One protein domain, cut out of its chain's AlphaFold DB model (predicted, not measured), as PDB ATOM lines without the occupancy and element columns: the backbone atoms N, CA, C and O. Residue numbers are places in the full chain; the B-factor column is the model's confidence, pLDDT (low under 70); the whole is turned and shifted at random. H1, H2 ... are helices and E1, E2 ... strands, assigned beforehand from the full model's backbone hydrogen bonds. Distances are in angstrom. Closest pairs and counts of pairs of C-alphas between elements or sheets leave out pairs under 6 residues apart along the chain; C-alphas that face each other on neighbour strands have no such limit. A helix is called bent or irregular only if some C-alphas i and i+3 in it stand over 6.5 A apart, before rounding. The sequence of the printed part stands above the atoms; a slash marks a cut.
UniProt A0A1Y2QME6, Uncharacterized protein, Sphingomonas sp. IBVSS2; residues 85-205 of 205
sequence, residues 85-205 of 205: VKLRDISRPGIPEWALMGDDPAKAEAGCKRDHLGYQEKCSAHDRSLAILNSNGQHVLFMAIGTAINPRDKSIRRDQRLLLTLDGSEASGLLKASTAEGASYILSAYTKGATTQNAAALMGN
ATOM      1  N   VAL A  85      41.296  -5.407  11.465       97.31
ATOM      2  CA  VAL A  85      42.212  -5.473  10.326       97.31
ATOM      3  C   VAL A  85      43.523  -4.787  10.679       97.31
ATOM      4  O   VAL A  85      43.543  -3.624  11.070       97.31
ATOM      5  N   LYS A  86      44.626  -5.508  10.493       96.12
ATOM      6  CA  LYS A  86      45.985  -4.974  10.545       96.12
ATOM      7  C   LYS A  86      46.648  -5.200   9.202       96.12
ATOM      8  O   LYS A  86      46.656  -6.326   8.701       96.12
ATOM      9  N   LEU A  87      47.203  -4.135   8.638       95.25
ATOM     10  CA  LEU A  87      47.973  -4.184   7.403       95.25
ATOM     11  C   LEU A  87      49.424  -3.818   7.661       95.25
ATOM     12  O   LEU A  87      49.752  -3.098   8.602       95.25
ATOM     13  N   ARG A  88      50.301  -4.325   6.803       92.56
ATOM     14  CA  ARG A  88      51.723  -4.027   6.847       92.56
ATOM     15  C   ARG A  88      52.268  -3.780   5.460       92.56
ATOM     16  O   ARG A  88      51.974  -4.516   4.526       92.56
ATOM     17  N   ASP A  89      53.141  -2.792   5.368       90.12
ATOM     18  CA  ASP A  89      54.036  -2.646   4.233       90.12
ATOM     19  C   ASP A  89      55.008  -3.839   4.180       90.12
ATOM     20  O   ASP A  89      55.869  -3.994   5.050       90.12
ATOM     21  N   ILE A  90      54.852  -4.683   3.157       88.81
ATOM     22  CA  ILE A  90      55.637  -5.911   2.973       88.81
ATOM     23  C   ILE A  90      57.119  -5.650   2.690       88.81
ATOM     24  O   ILE A  90      57.918  -6.570   2.820       88.81
ATOM     25  N   SER A  91      57.501  -4.418   2.328       86.81
ATOM     26  CA  SER A  91      58.909  -4.047   2.148       86.81
ATOM     27  C   SER A  91      59.655  -3.901   3.479       86.81
ATOM     28  O   SER A  91      60.888  -3.871   3.507       86.81
ATOM     29  N   ARG A  92      58.929  -3.826   4.605       86.75
ATOM     30  CA  ARG A  92      59.534  -3.699   5.932       86.75
ATOM     31  C   ARG A  92      60.018  -5.059   6.452       86.75
ATOM     32  O   ARG A  92      59.226  -6.001   6.532       86.75
ATOM     33  N   PRO A  93      61.281  -5.160   6.908       83.56
ATOM     34  CA  PRO A  93      61.857  -6.425   7.349       83.56
ATOM     35  C   PRO A  93      61.252  -6.927   8.668       83.56
ATOM     36  O   PRO A  93      60.751  -6.149   9.480       83.56
ATOM     37  N   GLY A  94      61.339  -8.238   8.904       90.75
ATOM     38  CA  GLY A  94      60.943  -8.893  10.159       90.75
ATOM     39  C   GLY A  94      59.466  -9.282  10.226       90.75
ATOM     40  O   GLY A  94      58.718  -9.053   9.281       90.75
ATOM     41  N   ILE A  95      59.040  -9.857  11.350       95.31
ATOM     42  CA  ILE A  95      57.642 -10.212  11.636       95.31
ATOM     43  C   ILE A  95      57.067  -9.145  12.578       95.31
ATOM     44  O   ILE A  95      57.715  -8.842  13.580       95.31
ATOM     45  N   PRO A  96      55.890  -8.554  12.303       95.38
ATOM     46  CA  PRO A  96      55.310  -7.581  13.219       95.38
ATOM     47  C   PRO A  96      54.825  -8.276  14.497       95.38
ATOM     48  O   PRO A  96      54.209  -9.338  14.425       95.38
ATOM     49  N   GLU A  97      55.030  -7.652  15.659       95.38
ATOM     50  CA  GLU A  97      54.649  -8.236  16.959       95.38
ATOM     51  C   GLU A  97      53.170  -8.619  17.021       95.38
ATOM     52  O   GLU A  97      52.810  -9.666  17.550       95.38
ATOM     53  N   TRP A  98      52.298  -7.819  16.404       95.00
ATOM     54  CA  TRP A  98      50.868  -8.106  16.376       95.00
ATOM     55  C   TRP A  98      50.490  -9.359  15.584       95.00
ATOM     56  O   TRP A  98      49.352  -9.814  15.712       95.00
ATOM     57  N   ALA A  99      51.383  -9.894  14.748       96.06
ATOM     58  CA  ALA A  99      51.143 -11.150  14.049       96.06
ATOM     59  C   ALA A  99      51.480 -12.362  14.923       96.06
ATOM     60  O   ALA A  99      50.903 -13.417  14.692       96.06
ATOM     61  N   LEU A 100      52.323 -12.209  15.947       96.38
ATOM     62  CA  LEU A 100      52.724 -13.297  16.838       96.38
ATOM     63  C   LEU A 100      51.601 -13.683  17.811       96.38
ATOM     64  O   LEU A 100      50.748 -12.861  18.176       96.38
ATOM     65  N   MET A 101      51.576 -14.953  18.202       94.50
ATOM     66  CA  MET A 101      50.621 -15.528  19.153       94.50
ATOM     67  C   MET A 101      51.270 -15.954  20.472       94.50
ATOM     68  O   MET A 101      50.558 -16.036  21.470       94.50
ATOM     69  N   GLY A 102      52.583 -16.204  20.497       90.44
ATOM     70  CA  GLY A 102      53.253 -16.813  21.646       90.44
ATOM     71  C   GLY A 102      52.722 -18.219  21.923       90.44
ATOM     72  O   GLY A 102      52.483 -18.573  23.077       90.44
ATOM     73  N   ASP A 103      52.436 -18.982  20.866       88.94
ATOM     74  CA  ASP A 103      51.718 -20.245  20.972       88.94
ATOM     75  C   ASP A 103      52.589 -21.405  21.476       88.94
ATOM     76  O   ASP A 103      53.809 -21.433  21.322       88.94
ATOM     77  N   ASP A 104      51.931 -22.386  22.094       92.31
ATOM     78  CA  ASP A 104      52.550 -23.625  22.561       92.31
ATOM     79  C   ASP A 104      52.423 -24.689  21.458       92.31
ATOM     80  O   ASP A 104      51.300 -25.120  21.161       92.31
ATOM     81  N   PRO A 105      53.538 -25.162  20.865       92.06
ATOM     82  CA  PRO A 105      53.491 -26.129  19.776       92.06
ATOM     83  C   PRO A 105      52.730 -27.416  20.107       92.06
ATOM     84  O   PRO A 105      52.070 -27.970  19.229       92.06
ATOM     85  N   ALA A 106      52.780 -27.880  21.361       91.69
ATOM     86  CA  ALA A 106      52.072 -29.089  21.770       91.69
ATOM     87  C   ALA A 106      50.552 -28.867  21.793       91.69
ATOM     88  O   ALA A 106      49.787 -29.729  21.351       91.69
ATOM     89  N   LYS A 107      50.097 -27.691  22.247       93.44
ATOM     90  CA  LYS A 107      48.672 -27.321  22.220       93.44
ATOM     91  C   LYS A 107      48.176 -27.080  20.799       93.44
ATOM     92  O   LYS A 107      47.079 -27.528  20.471       93.44
ATOM     93  N   ALA A 108      48.985 -26.441  19.955       93.06
ATOM     94  CA  ALA A 108      48.674 -26.247  18.544       93.06
ATOM     95  C   ALA A 108      48.494 -27.594  17.818       93.06
ATOM     96  O   ALA A 108      47.524 -27.784  17.083       93.06
ATOM     97  N   GLU A 109      49.380 -28.566  18.056       91.44
ATOM     98  CA  GLU A 109      49.260 -29.906  17.473       91.44
ATOM     99  C   GLU A 109      48.018 -30.651  17.986       91.44
ATOM    100  O   GLU A 109      47.263 -31.223  17.193       91.44
ATOM    101  N   ALA A 110      47.772 -30.625  19.300       91.62
ATOM    102  CA  ALA A 110      46.599 -31.261  19.896       91.62
ATOM    103  C   ALA A 110      45.289 -30.664  19.356       91.62
ATOM    104  O   ALA A 110      44.378 -31.409  18.988       91.62
ATOM    105  N   GLY A 111      45.219 -29.332  19.255       90.62
ATOM    106  CA  GLY A 111      44.095 -28.617  18.658       90.62
ATOM    107  C   GLY A 111      43.880 -29.024  17.205       90.62
ATOM    108  O   GLY A 111      42.770 -29.386  16.835       90.62
ATOM    109  N   CYS A 112      44.949 -29.073  16.405       91.12
ATOM    110  CA  CYS A 112      44.875 -29.475  15.001       91.12
ATOM    111  C   CYS A 112      44.254 -30.866  14.793       91.12
ATOM    112  O   CYS A 112      43.379 -31.020  13.940       91.12
ATOM    113  N   LYS A 113      44.677 -31.863  15.586       91.50
ATOM    114  CA  LYS A 113      44.164 -33.243  15.509       91.50
ATOM    115  C   LYS A 113      42.710 -33.338  15.954       91.50
ATOM    116  O   LYS A 113      41.889 -33.880  15.222       91.50
ATOM    117  N   ARG A 114      42.391 -32.780  17.129       90.88
ATOM    118  CA  ARG A 114      41.025 -32.740  17.688       90.88
ATOM    119  C   ARG A 114      40.031 -32.171  16.680       90.88
ATOM    120  O   ARG A 114      38.905 -32.642  16.569       90.88
ATOM    121  N   ASP A 115      40.478 -31.158  15.957       88.56
ATOM    122  CA  ASP A 115      39.645 -30.358  15.086       88.56
ATOM    123  C   ASP A 115      39.725 -30.773  13.608       88.56
ATOM    124  O   ASP A 115      39.094 -30.130  12.769       88.56
ATOM    125  N   HIS A 116      40.486 -31.816  13.269       89.81
ATOM    126  CA  HIS A 116      40.682 -32.293  11.897       89.81
ATOM    127  C   HIS A 116      41.141 -31.194  10.911       89.81
ATOM    128  O   HIS A 116      40.632 -31.092   9.789       89.81
ATOM    129  N   LEU A 117      42.084 -30.348  11.341       88.44
ATOM    130  CA  LEU A 117      42.568 -29.182  10.590       88.44
ATOM    131  C   LEU A 117      43.791 -29.490   9.718       88.44
ATOM    132  O   LEU A 117      44.586 -30.372  10.010       88.44
ATOM    133  N   GLY A 118      43.993 -28.700   8.663       82.81
ATOM    134  CA  GLY A 118      45.150 -28.855   7.778       82.81
ATOM    135  C   GLY A 118      45.105 -30.120   6.913       82.81
ATOM    136  O   GLY A 118      44.152 -30.899   6.927       82.81
ATOM    137  N   TYR A 119      46.143 -30.312   6.100       79.25
ATOM    138  CA  TYR A 119      46.256 -31.506   5.264       79.25
ATOM    139  C   TYR A 119      46.691 -32.693   6.127       79.25
ATOM    140  O   TYR A 119      47.707 -32.611   6.814       79.25
ATOM    141  N   GLN A 120      45.927 -33.789   6.093       81.62
ATOM    142  CA  GLN A 120      46.175 -34.984   6.913       81.62
ATOM    143  C   GLN A 120      46.304 -34.689   8.417       81.62
ATOM    144  O   GLN A 120      47.078 -35.351   9.104       81.62
ATOM    145  N   GLU A 121      45.572 -33.692   8.928       84.31
ATOM    146  CA  GLU A 121      45.561 -33.368  10.366       84.31
ATOM    147  C   GLU A 121      46.936 -32.906  10.880       84.31
ATOM    148  O   GLU A 121      47.268 -33.022  12.061       84.31
ATOM    149  N   LYS A 122      47.756 -32.378   9.959       81.94
ATOM    150  CA  LYS A 122      49.059 -31.781  10.235       81.94
ATOM    151  C   LYS A 122      48.964 -30.269  10.108       81.94
ATOM    152  O   LYS A 122      48.808 -29.723   9.013       81.94
ATOM    153  N   CYS A 123      49.124 -29.606  11.244       86.69
ATOM    154  CA  CYS A 123      49.280 -28.166  11.346       86.69
ATOM    155  C   CYS A 123      50.672 -27.847  11.872       86.69
ATOM    156  O   CYS A 123      51.299 -28.652  12.560       86.69
ATOM    157  N   SER A 124      51.120 -26.633  11.590       89.38
ATOM    158  CA  SER A 124      52.265 -26.046  12.276       89.38
ATOM    159  C   SER A 124      51.762 -25.132  13.388       89.38
ATOM    160  O   SER A 124      50.706 -24.517  13.242       89.38
ATOM    161  N   ALA A 125      52.540 -24.992  14.460       94.81
ATOM    162  CA  ALA A 125      52.397 -23.868  15.384       94.81
ATOM    163  C   ALA A 125      52.466 -22.541  14.603       94.81
ATOM    164  O   ALA A 125      53.228 -22.437  13.630       94.81
ATOM    165  N   HIS A 126      51.658 -21.557  14.985       96.06
ATOM    166  CA  HIS A 126      51.492 -20.287  14.286       96.06
ATOM    167  C   HIS A 126      52.821 -19.553  14.149       96.06
ATOM    168  O   HIS A 126      53.256 -19.306  13.019       96.06
ATOM    169  N   ASP A 127      53.495 -19.280  15.267       96.75
ATOM    170  CA  ASP A 127      54.716 -18.473  15.278       96.75
ATOM    171  C   ASP A 127      55.852 -19.196  14.552       96.75
ATOM    172  O   ASP A 127      56.568 -18.599  13.743       96.75
ATOM    173  N   ARG A 128      55.963 -20.518  14.739       95.31
ATOM    174  CA  ARG A 128      56.931 -21.344  14.001       95.31
ATOM    175  C   ARG A 128      56.674 -21.295  12.503       95.31
ATOM    176  O   ARG A 128      57.609 -21.158  11.717       95.31
ATOM    177  N   SER A 129      55.418 -21.432  12.086       94.56
ATOM    178  CA  SER A 129      55.088 -21.352  10.669       94.56
ATOM    179  C   SER A 129      55.390 -19.972  10.110       94.56
ATOM    180  O   SER A 129      55.831 -19.885   8.969       94.56
ATOM    181  N   LEU A 130      55.154 -18.917  10.883       95.62
ATOM    182  CA  LEU A 130      55.413 -17.557  10.449       95.62
ATOM    183  C   LEU A 130      56.912 -17.276  10.311       95.62
ATOM    184  O   LEU A 130      57.328 -16.673   9.325       95.62
ATOM    185  N   ALA A 131      57.726 -17.797  11.234       95.69
ATOM    186  CA  ALA A 131      59.181 -17.760  11.142       95.69
ATOM    187  C   ALA A 131      59.700 -18.438   9.863       95.69
ATOM    188  O   ALA A 131      60.530 -17.857   9.171       95.69
ATOM    189  N   ILE A 132      59.164 -19.617   9.514       93.81
ATOM    190  CA  ILE A 132      59.528 -20.345   8.284       93.81
ATOM    191  C   ILE A 132      59.150 -19.548   7.028       93.81
ATOM    192  O   ILE A 132      59.925 -19.471   6.081       93.81
ATOM    193  N   LEU A 133      57.955 -18.951   6.997       93.50
ATOM    194  CA  LEU A 133      57.527 -18.144   5.850       93.50
ATOM    195  C   LEU A 133      58.415 -16.908   5.691       93.50
ATOM    196  O   LEU A 133      58.913 -16.650   4.598       93.50
ATOM    197  N   ASN A 134      58.693 -16.212   6.793       93.44
ATOM    198  CA  ASN A 134      59.560 -15.041   6.781       93.44
ATOM    199  C   ASN A 134      61.002 -15.377   6.368       93.44
ATOM    200  O   ASN A 134      61.604 -14.608   5.624       93.44
ATOM    201  N   SER A 135      61.558 -16.521   6.791       93.38
ATOM    202  CA  SER A 135      62.893 -16.952   6.340       93.38
ATOM    203  C   SER A 135      62.944 -17.295   4.851       93.38
ATOM    204  O   SER A 135      64.018 -17.268   4.262       93.38
ATOM    205  N   ASN A 136      61.793 -17.592   4.245       91.00
ATOM    206  CA  ASN A 136      61.656 -17.921   2.828       91.00
ATOM    207  C   ASN A 136      61.200 -16.718   1.982       91.00
ATOM    208  O   ASN A 136      60.700 -16.914   0.881       91.00
ATOM    209  N   GLY A 137      61.325 -15.486   2.492       90.69
ATOM    210  CA  GLY A 137      60.985 -14.266   1.747       90.69
ATOM    211  C   GLY A 137      59.495 -13.906   1.719       90.69
ATOM    212  O   GLY A 137      59.116 -12.918   1.095       90.69
ATOM    213  N   GLN A 138      58.637 -14.656   2.417       92.50
ATOM    214  CA  GLN A 138      57.225 -14.306   2.547       92.50
ATOM    215  C   GLN A 138      56.977 -13.421   3.768       92.50
ATOM    216  O   GLN A 138      57.174 -13.831   4.912       92.50
ATOM    217  N   HIS A 139      56.449 -12.225   3.538       93.56
ATOM    218  CA  HIS A 139      56.199 -11.235   4.580       93.56
ATOM    219  C   HIS A 139      54.711 -11.117   4.901       93.56
ATOM    220  O   HIS A 139      53.856 -11.222   4.022       93.56
ATOM    221  N   VAL A 140      54.388 -10.881   6.176       94.94
ATOM    222  CA  VAL A 140      53.009 -10.596   6.601       94.94
ATOM    223  C   VAL A 140      52.536  -9.316   5.933       94.94
ATOM    224  O   VAL A 140      53.138  -8.266   6.153       94.94
ATOM    225  N   LEU A 141      51.434  -9.410   5.189       94.56
ATOM    226  CA  LEU A 141      50.706  -8.266   4.645       94.56
ATOM    227  C   LEU A 141      49.474  -7.939   5.491       94.56
ATOM    228  O   LEU A 141      49.192  -6.772   5.742       94.56
ATOM    229  N   PHE A 142      48.722  -8.958   5.908       96.31
ATOM    230  CA  PHE A 142      47.419  -8.776   6.547       96.31
ATOM    231  C   PHE A 142      47.220  -9.737   7.709       96.31
ATOM    232  O   PHE A 142      47.602 -10.907   7.629       96.31
ATOM    233  N   MET A 143      46.555  -9.246   8.753       97.44
ATOM    234  CA  MET A 143      45.941 -10.071   9.782       97.44
ATOM    235  C   MET A 143      44.577  -9.519  10.184       97.44
ATOM    236  O   MET A 143      44.380  -8.308  10.246       97.44
ATOM    237  N   ALA A 144      43.644 -10.417  10.478       98.19
ATOM    238  CA  ALA A 144      42.383 -10.084  11.126       98.19
ATOM    239  C   ALA A 144      41.899 -11.260  11.981       98.19
ATOM    240  O   ALA A 144      42.374 -12.389  11.840       98.19
ATOM    241  N   ILE A 145      40.912 -11.010  12.840       98.25
ATOM    242  CA  ILE A 145      40.167 -12.070  13.521       98.25
ATOM    243  C   ILE A 145      38.850 -12.268  12.785       98.25
ATOM    244  O   ILE A 145      38.077 -11.328  12.622       98.25
ATOM    245  N   GLY A 146      38.578 -13.481  12.331       97.88
ATOM    246  CA  GLY A 146      37.418 -13.739  11.496       97.88
ATOM    247  C   GLY A 146      36.985 -15.184  11.498       97.88
ATOM    248  O   GLY A 146      37.258 -15.955  12.418       97.88
ATOM    249  N   THR A 147      36.263 -15.534  10.452       98.00
ATOM    250  CA  THR A 147      35.773 -16.884  10.230       98.00
ATOM    251  C   THR A 147      36.652 -17.648   9.254       98.00
ATOM    252  O   THR A 147      37.228 -17.067   8.341       98.00
ATOM    253  N   ALA A 148      36.699 -18.968   9.382       95.62
ATOM    254  CA  ALA A 148      37.310 -19.827   8.380       95.62
ATOM    255  C   ALA A 148      36.395 -21.007   8.067       95.62
ATOM    256  O   ALA A 148      35.910 -21.682   8.977       95.62
ATOM    257  N   ILE A 149      36.190 -21.270   6.779       92.25
ATOM    258  CA  ILE A 149      35.474 -22.455   6.310       92.25
ATOM    259  C   ILE A 149      36.472 -23.609   6.250       92.25
ATOM    260  O   ILE A 149      37.465 -23.537   5.522       92.25
ATOM    261  N   ASN A 150      36.218 -24.684   6.992       86.00
ATOM    262  CA  ASN A 150      37.011 -25.900   6.875       86.00
ATOM    263  C   ASN A 150      36.765 -26.524   5.485       86.00
ATOM    264  O   ASN A 150      35.627 -26.864   5.150       86.00
ATOM    265  N   PRO A 151      37.800 -26.692   4.642       78.00
ATOM    266  CA  PRO A 151      37.611 -27.205   3.291       78.00
ATOM    267  C   PRO A 151      37.091 -28.650   3.261       78.00
ATOM    268  O   PRO A 151      36.446 -29.010   2.270       78.00
ATOM    269  N   ARG A 152      37.342 -29.445   4.315       80.38
ATOM    270  CA  ARG A 152      36.986 -30.870   4.408       80.38
ATOM    271  C   ARG A 152      35.500 -31.086   4.686       80.38
ATOM    272  O   ARG A 152      34.847 -31.791   3.928       80.38
ATOM    273  N   ASP A 153      34.983 -30.484   5.751       86.06
ATOM    274  CA  ASP A 153      33.615 -30.715   6.250       86.06
ATOM    275  C   ASP A 153      32.671 -29.517   6.043       86.06
ATOM    276  O   ASP A 153      31.492 -29.595   6.375       86.06
ATOM    277  N   LYS A 154      33.181 -28.413   5.480       87.88
ATOM    278  CA  LYS A 154      32.460 -27.150   5.244       87.88
ATOM    279  C   LYS A 154      31.964 -26.443   6.509       87.88
ATOM    280  O   LYS A 154      31.235 -25.460   6.397       87.88
ATOM    281  N   SER A 155      32.389 -26.873   7.698       91.69
ATOM    282  CA  SER A 155      32.073 -26.185   8.950       91.69
ATOM    283  C   SER A 155      32.669 -24.776   8.977       91.69
ATOM    284  O   SER A 155      33.786 -24.538   8.506       91.69
ATOM    285  N   ILE A 156      31.916 -23.828   9.542       95.38
ATOM    286  CA  ILE A 156      32.364 -22.448   9.740       95.38
ATOM    287  C   ILE A 156      32.900 -22.316  11.158       95.38
ATOM    288  O   ILE A 156      32.168 -22.463  12.136       95.38
ATOM    289  N   ARG A 157      34.180 -21.981  11.263       94.12
ATOM    290  CA  ARG A 157      34.847 -21.688  12.530       94.12
ATOM    291  C   ARG A 157      34.895 -20.195  12.742       94.12
ATOM    292  O   ARG A 157      35.159 -19.460  11.795       94.12
ATOM    293  N   ARG A 158      34.659 -19.757  13.972       96.12
ATOM    294  CA  ARG A 158      34.712 -18.349  14.374       96.12
ATOM    295  C   ARG A 158      36.015 -18.054  15.106       96.12
ATOM    296  O   ARG A 158      36.725 -18.974  15.513       96.12
ATOM    297  N   ASP A 159      36.317 -16.768  15.226       96.31
ATOM    298  CA  ASP A 159      37.445 -16.236  15.997       96.31
ATOM    299  C   ASP A 159      38.802 -16.851  15.633       96.31
ATOM    300  O   ASP A 159      39.678 -17.046  16.470       96.31
ATOM    301  N   GLN A 160      38.974 -17.142  14.345       96.88
ATOM    302  CA  GLN A 160      40.232 -17.592  13.774       96.88
ATOM    303  C   GLN A 160      41.100 -16.382  13.440       96.88
ATOM    304  O   GLN A 160      40.610 -15.389  12.899       96.88
ATOM    305  N   ARG A 161      42.404 -16.480  13.695       97.50
ATOM    306  CA  ARG A 161      43.369 -15.504  13.187       97.50
ATOM    307  C   ARG A 161      43.626 -15.787  11.714       97.50
ATOM    308  O   ARG A 161      44.260 -16.784  11.375       97.50
ATOM    309  N   LEU A 162      43.131 -14.913  10.852       97.69
ATOM    310  CA  LEU A 162      43.393 -14.938   9.420       97.69
ATOM    311  C   LEU A 162      44.687 -14.186   9.158       97.69
ATOM    312  O   LEU A 162      44.836 -13.066   9.637       97.69
ATOM    313  N   LEU A 163      45.608 -14.785   8.414       96.62
ATOM    314  CA  LEU A 163      46.898 -14.185   8.099       96.62
ATOM    315  C   LEU A 163      47.216 -14.396   6.623       96.62
ATOM    316  O   LEU A 163      47.185 -15.530   6.143       96.62
ATOM    317  N   LEU A 164      47.526 -13.310   5.919       95.50
ATOM    318  CA  LEU A 164      48.024 -13.351   4.546       95.50
ATOM    319  C   LEU A 164      49.498 -12.957   4.542       95.50
ATOM    320  O   LEU A 164      49.852 -11.849   4.959       95.50
ATOM    321  N   THR A 165      50.339 -13.854   4.036       94.69
ATOM    322  CA  THR A 165      51.712 -13.532   3.642       94.69
ATOM    323  C   THR A 165      51.799 -13.343   2.136       94.69
ATOM    324  O   THR A 165      51.088 -14.025   1.399       94.69
ATOM    325  N   LEU A 166      52.679 -12.449   1.686       92.06
ATOM    326  CA  LEU A 166      53.062 -12.315   0.282       92.06
ATOM    327  C   LEU A 166      54.582 -12.401   0.129       92.06
ATOM    328  O   LEU A 166      55.327 -11.880   0.956       92.06
ATOM    329  N   ASP A 167      55.018 -13.019  -0.957       89.19
ATOM    330  CA  ASP A 167      56.354 -12.880  -1.514       89.19
ATOM    331  C   ASP A 167      56.396 -11.610  -2.376       89.19
ATOM    332  O   ASP A 167      55.658 -11.481  -3.359       89.19
ATOM    333  N   GLY A 168      57.248 -10.653  -1.995       74.94
ATOM    334  CA  GLY A 168      57.392  -9.385  -2.712       74.94
ATOM    335  C   GLY A 168      58.003  -9.522  -4.111       74.94
ATOM    336  O   GLY A 168      57.807  -8.637  -4.939       74.94
ATOM    337  N   SER A 169      58.717 -10.616  -4.392       78.06
ATOM    338  CA  SER A 169      59.365 -10.866  -5.684       78.06
ATOM    339  C   SER A 169      58.447 -11.564  -6.691       78.06
ATOM    340  O   SER A 169      58.522 -11.286  -7.887       78.06
ATOM    341  N   GLU A 170      57.537 -12.413  -6.213       73.81
ATOM    342  CA  GLU A 170      56.670 -13.231  -7.071       73.81
ATOM    343  C   GLU A 170      55.198 -12.787  -7.075       73.81
ATOM    344  O   GLU A 170      54.385 -13.318  -7.837       73.81
ATOM    345  N   ALA A 171      54.821 -11.845  -6.200       77.00
ATOM    346  CA  ALA A 171      53.429 -11.474  -5.926       77.00
ATOM    347  C   ALA A 171      52.531 -12.695  -5.614       77.00
ATOM    348  O   ALA A 171      51.319 -12.691  -5.877       77.00
ATOM    349  N   SER A 172      53.131 -13.760  -5.077       86.88
ATOM    350  CA  SER A 172      52.484 -14.986  -4.618       86.88
ATOM    351  C   SER A 172      52.356 -14.960  -3.095       86.88
ATOM    352  O   SER A 172      52.976 -14.139  -2.429       86.88
ATOM    353  N   GLY A 173      51.505 -15.795  -2.511       90.12
ATOM    354  CA  GLY A 173      51.257 -15.740  -1.079       90.12
ATOM    355  C   GLY A 173      50.378 -16.849  -0.541       90.12
ATOM    356  O   GLY A 173      49.838 -17.672  -1.284       90.12
ATOM    357  N   LEU A 174      50.222 -16.858   0.779       92.88
ATOM    358  CA  LEU A 174      49.436 -17.853   1.495       92.88
ATOM    359  C   LEU A 174      48.447 -17.165   2.423       92.88
ATOM    360  O   LEU A 174      48.833 -16.400   3.305       92.88
ATOM    361  N   LEU A 175      47.169 -17.498   2.254       94.12
ATOM    362  CA  LEU A 175      46.145 -17.207   3.241       94.12
ATOM    363  C   LEU A 175      46.037 -18.387   4.200       94.12
ATOM    364  O   LEU A 175      45.754 -19.524   3.804       94.12
ATOM    365  N   LYS A 176      46.218 -18.092   5.478       94.62
ATOM    366  CA  LYS A 176      46.186 -19.053   6.571       94.62
ATOM    367  C   LYS A 176      45.136 -18.662   7.596       94.62
ATOM    368  O   LYS A 176      44.817 -17.485   7.750       94.62
ATOM    369  N   ALA A 177      44.650 -19.659   8.318       95.81
ATOM    370  CA  ALA A 177      43.899 -19.478   9.549       95.81
ATOM    371  C   ALA A 177      44.675 -20.098  10.709       95.81
ATOM    372  O   ALA A 177      45.505 -20.991  10.521       95.81
ATOM    373  N   SER A 178      44.462 -19.587  11.915       96.62
ATOM    374  CA  SER A 178      44.991 -20.180  13.141       96.62
ATOM    375  C   SER A 178      43.954 -20.133  14.251       96.62
ATOM    376  O   SER A 178      43.254 -19.128  14.398       96.62
ATOM    377  N   THR A 179      43.857 -21.224  15.008       95.44
ATOM    378  CA  THR A 179      42.993 -21.295  16.193       95.44
ATOM    379  C   THR A 179      43.589 -20.481  17.342       95.44
ATOM    380  O   THR A 179      44.743 -20.058  17.271       95.44
ATOM    381  N   ALA A 180      42.830 -20.284  18.425       93.44
ATOM    382  CA  ALA A 180      43.319 -19.602  19.627       93.44
ATOM    383  C   ALA A 180      44.539 -20.302  20.255       93.44
ATOM    384  O   ALA A 180      45.393 -19.643  20.838       93.44
ATOM    385  N   GLU A 181      44.643 -21.623  20.104       94.25
ATOM    386  CA  GLU A 181      45.771 -22.431  20.576       94.25
ATOM    387  C   GLU A 181      46.980 -22.417  19.624       94.25
ATOM    388  O   GLU A 181      47.971 -23.085  19.907       94.25
ATOM    389  N   GLY A 182      46.911 -21.694  18.499       95.25
ATOM    390  CA  GLY A 182      48.013 -21.552  17.542       95.25
ATOM    391  C   GLY A 182      48.062 -22.611  16.438       95.25
ATOM    392  O   GLY A 182      48.981 -22.605  15.621       95.25
ATOM    393  N   ALA A 183      47.068 -23.501  16.342       95.25
ATOM    394  CA  ALA A 183      47.004 -24.498  15.273       95.25
ATOM    395  C   ALA A 183      46.839 -23.812  13.906       95.25
ATOM    396  O   ALA A 183      45.754 -23.332  13.575       95.25
ATOM    397  N   SER A 184      47.913 -23.748  13.114       95.00
ATOM    398  CA  SER A 184      47.967 -22.981  11.868       95.00
ATOM    399  C   SER A 184      47.834 -23.863  10.631       95.00
ATOM    400  O   SER A 184      48.589 -24.822  10.448       95.00
ATOM    401  N   TYR A 185      46.907 -23.507   9.742       92.50
ATOM    402  CA  TYR A 185      46.600 -24.260   8.527       92.50
ATOM    403  C   TYR A 185      46.342 -23.337   7.330       92.50
ATOM    404  O   TYR A 185      45.986 -22.166   7.478       92.50
ATOM    405  N   ILE A 186      46.562 -23.862   6.123       91.25
ATOM    406  CA  ILE A 186      46.404 -23.117   4.868       91.25
ATOM    407  C   ILE A 186      44.933 -23.155   4.442       91.25
ATOM    408  O   ILE A 186      44.342 -24.228   4.342       91.25
ATOM    409  N   LEU A 187      44.359 -21.986   4.155       89.88
ATOM    410  CA  LEU A 187      43.032 -21.854   3.545       89.88
ATOM    411  C   LEU A 187      43.123 -21.796   2.019       89.88
ATOM    412  O   LEU A 187      42.301 -22.372   1.297       89.88
ATOM    413  N   SER A 188      44.117 -21.063   1.518       89.00
ATOM    414  CA  SER A 188      44.300 -20.847   0.091       89.00
ATOM    415  C   SER A 188      45.714 -20.389  -0.240       89.00
ATOM    416  O   SER A 188      46.331 -19.661   0.535       89.00
ATOM    417  N   ALA A 189      46.178 -20.741  -1.437       87.69
ATOM    418  CA  ALA A 189      47.252 -20.013  -2.097       87.69
ATOM    419  C   ALA A 189      46.687 -18.766  -2.793       87.69
ATOM    420  O   ALA A 189      45.511 -18.730  -3.181       87.69
ATOM    421  N   TYR A 190      47.530 -17.751  -2.918       82.88
ATOM    422  CA  TYR A 190      47.211 -16.441  -3.459       82.88
ATOM    423  C   TYR A 190      48.258 -16.073  -4.511       82.88
ATOM    424  O   TYR A 190      49.447 -16.279  -4.303       82.88
ATOM    425  N   THR A 191      47.832 -15.550  -5.652       82.25
ATOM    426  CA  THR A 191      48.713 -15.080  -6.728       82.25
ATOM    427  C   THR A 191      48.256 -13.717  -7.210       82.25
ATOM    428  O   THR A 191      47.067 -13.394  -7.134       82.25
ATOM    429  N   LYS A 192      49.197 -12.930  -7.740       74.62
ATOM    430  CA  LYS A 192      48.964 -11.540  -8.155       74.62
ATOM    431  C   LYS A 192      48.427 -10.687  -7.003       74.62
ATOM    432  O   LYS A 192      47.522  -9.879  -7.200       74.62
ATOM    433  N   GLY A 193      48.934 -10.926  -5.795       81.81
ATOM    434  CA  GLY A 193      48.495 -10.186  -4.628       81.81
ATOM    435  C   GLY A 193      48.972  -8.745  -4.677       81.81
ATOM    436  O   GLY A 193      50.172  -8.499  -4.726       81.81
ATOM    437  N   ALA A 194      48.032  -7.806  -4.659       86.12
ATOM    438  CA  ALA A 194      48.324  -6.381  -4.669       86.12
ATOM    439  C   ALA A 194      47.459  -5.643  -3.647       86.12
ATOM    440  O   ALA A 194      46.272  -5.933  -3.478       86.12
ATOM    441  N   THR A 195      48.059  -4.661  -2.983       90.56
ATOM    442  CA  THR A 195      47.354  -3.708  -2.126       90.56
ATOM    443  C   THR A 195      46.727  -2.614  -2.976       90.56
ATOM    444  O   THR A 195      47.325  -2.154  -3.948       90.56
ATOM    445  N   THR A 196      45.530  -2.168  -2.612       91.12
ATOM    446  CA  THR A 196      44.890  -1.018  -3.267       91.12
ATOM    447  C   THR A 196      45.329   0.296  -2.615       91.12
ATOM    448  O   THR A 196      45.940   0.305  -1.548       91.12
ATOM    449  N   GLN A 197      44.935   1.431  -3.194       89.44
ATOM    450  CA  GLN A 197      45.112   2.741  -2.555       89.44
ATOM    451  C   GLN A 197      44.429   2.847  -1.175       89.44
ATOM    452  O   GLN A 197      44.897   3.581  -0.311       89.44
ATOM    453  N   ASN A 198      43.355   2.084  -0.938       91.38
ATOM    454  CA  ASN A 198      42.613   2.122   0.325       91.38
ATOM    455  C   ASN A 198      43.358   1.376   1.443       91.38
ATOM    456  O   ASN A 198      43.164   1.667   2.618       91.38
ATOM    457  N   ALA A 199      44.245   0.440   1.088       88.69
ATOM    458  CA  ALA A 199      45.119  -0.213   2.057       88.69
ATOM    459  C   ALA A 199      46.133   0.758   2.669       88.69
ATOM    460  O   ALA A 199      46.448   0.633   3.850       88.69
ATOM    461  N   ALA A 200      46.614   1.739   1.899       83.38
ATOM    462  CA  ALA A 200      47.601   2.703   2.381       83.38
ATOM    463  C   ALA A 200      47.078   3.509   3.584       83.38
ATOM    464  O   ALA A 200      47.821   3.739   4.535       83.38
ATOM    465  N   ALA A 201      45.786   3.855   3.587       79.44
ATOM    466  CA  ALA A 201      45.142   4.546   4.704       79.44
ATOM    467  C   ALA A 201      45.124   3.714   6.001       79.44
ATOM    468  O   ALA A 201      45.222   4.272   7.088       79.44
ATOM    469  N   LEU A 202      45.047   2.383   5.892       84.31
ATOM    470  CA  LEU A 202      45.047   1.467   7.038       84.31
ATOM    471  C   LEU A 202      46.456   1.081   7.510       84.31
ATOM    472  O   LEU A 202      46.603   0.593   8.623       84.31
ATOM    473  N   MET A 203      47.490   1.270   6.685       84.06
ATOM    474  CA  MET A 203      48.887   1.008   7.065       84.06
ATOM    475  C   MET A 203      49.523   2.149   7.871       84.06
ATOM    476  O   MET A 203      50.596   1.961   8.442       84.06
ATOM    477  N   GLY A 204      48.906   3.335   7.865       61.50
ATOM    478  CA  GLY A 204      49.386   4.524   8.575       61.50
ATOM    479  C   GLY A 204      48.875   4.675  10.013       61.50
ATOM    480  O   GLY A 204      49.306   5.609  10.686       61.50
ATOM    481  N   ASN A 205      47.983   3.783  10.456       50.06
ATOM    482  CA  ASN A 205      47.399   3.741  11.803       50.06
ATOM    483  C   ASN A 205      48.047   2.639  12.649       50.06
ATOM    484  O   ASN A 205      48.095   2.812  13.886       50.06
TER     485      ASN A 205
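This is residues 85 to 205 of the 205 residues of an uncharacterized protein of Sphingomonas sp. IBVSS2 (UniProt A0A1Y2QME6). A twisted, bent sheet of five strands curls round helix H2, which covers one face and makes a second layer. H1 sits by E5 towards one end of the long axis, and H3 sits by E1 towards the other. The printed part has 121 residues with three named helices and five named strands, which follow one another along the chain as E1 H1 H2 E2 E3 E4 E5 H3; the sheet, in the order E1 E2 E3 E4 E5, is antiparallel, and E2 to E5 are a meander, each strand the antiparallel neighbour of the one before. The class is mixed, and the whole is compact, with a radius of gyration of the C-alphas of 14.0 A and spans of 40 by 27 by 26 A.

E1, residues 85 to 87, is an edge strand beside E2, residues 138 to 149, with N 86 and O 143 2.8 A apart. E2 forms a hairpin with E3, residues 156 to 167 (N 144 and O 162, 3.0 A). E3 forms one with E4, residues 172 to 178 (N 163 and O 176, 2.9 A), and E4 with E5, residues 183 to 195 (N 175 and O 188, 2.9 A). H1, residues 105 to 114, only grazes the sheet; its closest C-alpha pair with E5 is Ala 108 and Ala 183, 4.1 A. The sheet curls round H2, residues 126 to 135; the closest C-alphas of H2 and E5 are those of His 126 and Ser 184, 5.1 A apart. H3, residues 197 to 203, only grazes the sheet; Leu 87 and Met 203 are its closest C-alphas with E1, 5.3 A. Each O i to N i+4 pair is within hydrogen-bond range in H1 and H2; H3 has 1 of 3, and 3 of 4 O i to N i+3 pairs.

E1 begins at C-alpha 85, (42.212, -5.473, 10.326). H1 and H2 each measure 14.3 A, E2 23.5 A, E3 28.2 A, E4 20.0 A and E5 27.1 A. H3 ends at C-alpha 203, (48.887, 1.008, 7.065).

The C-alphas farthest apart, of Arg 114 and Gln 197, are 41.1 A apart. The printed part has no cut, and the links E1 to H1 and H1 to H2 are long. Residues 204 to 205 have pLDDT under 70.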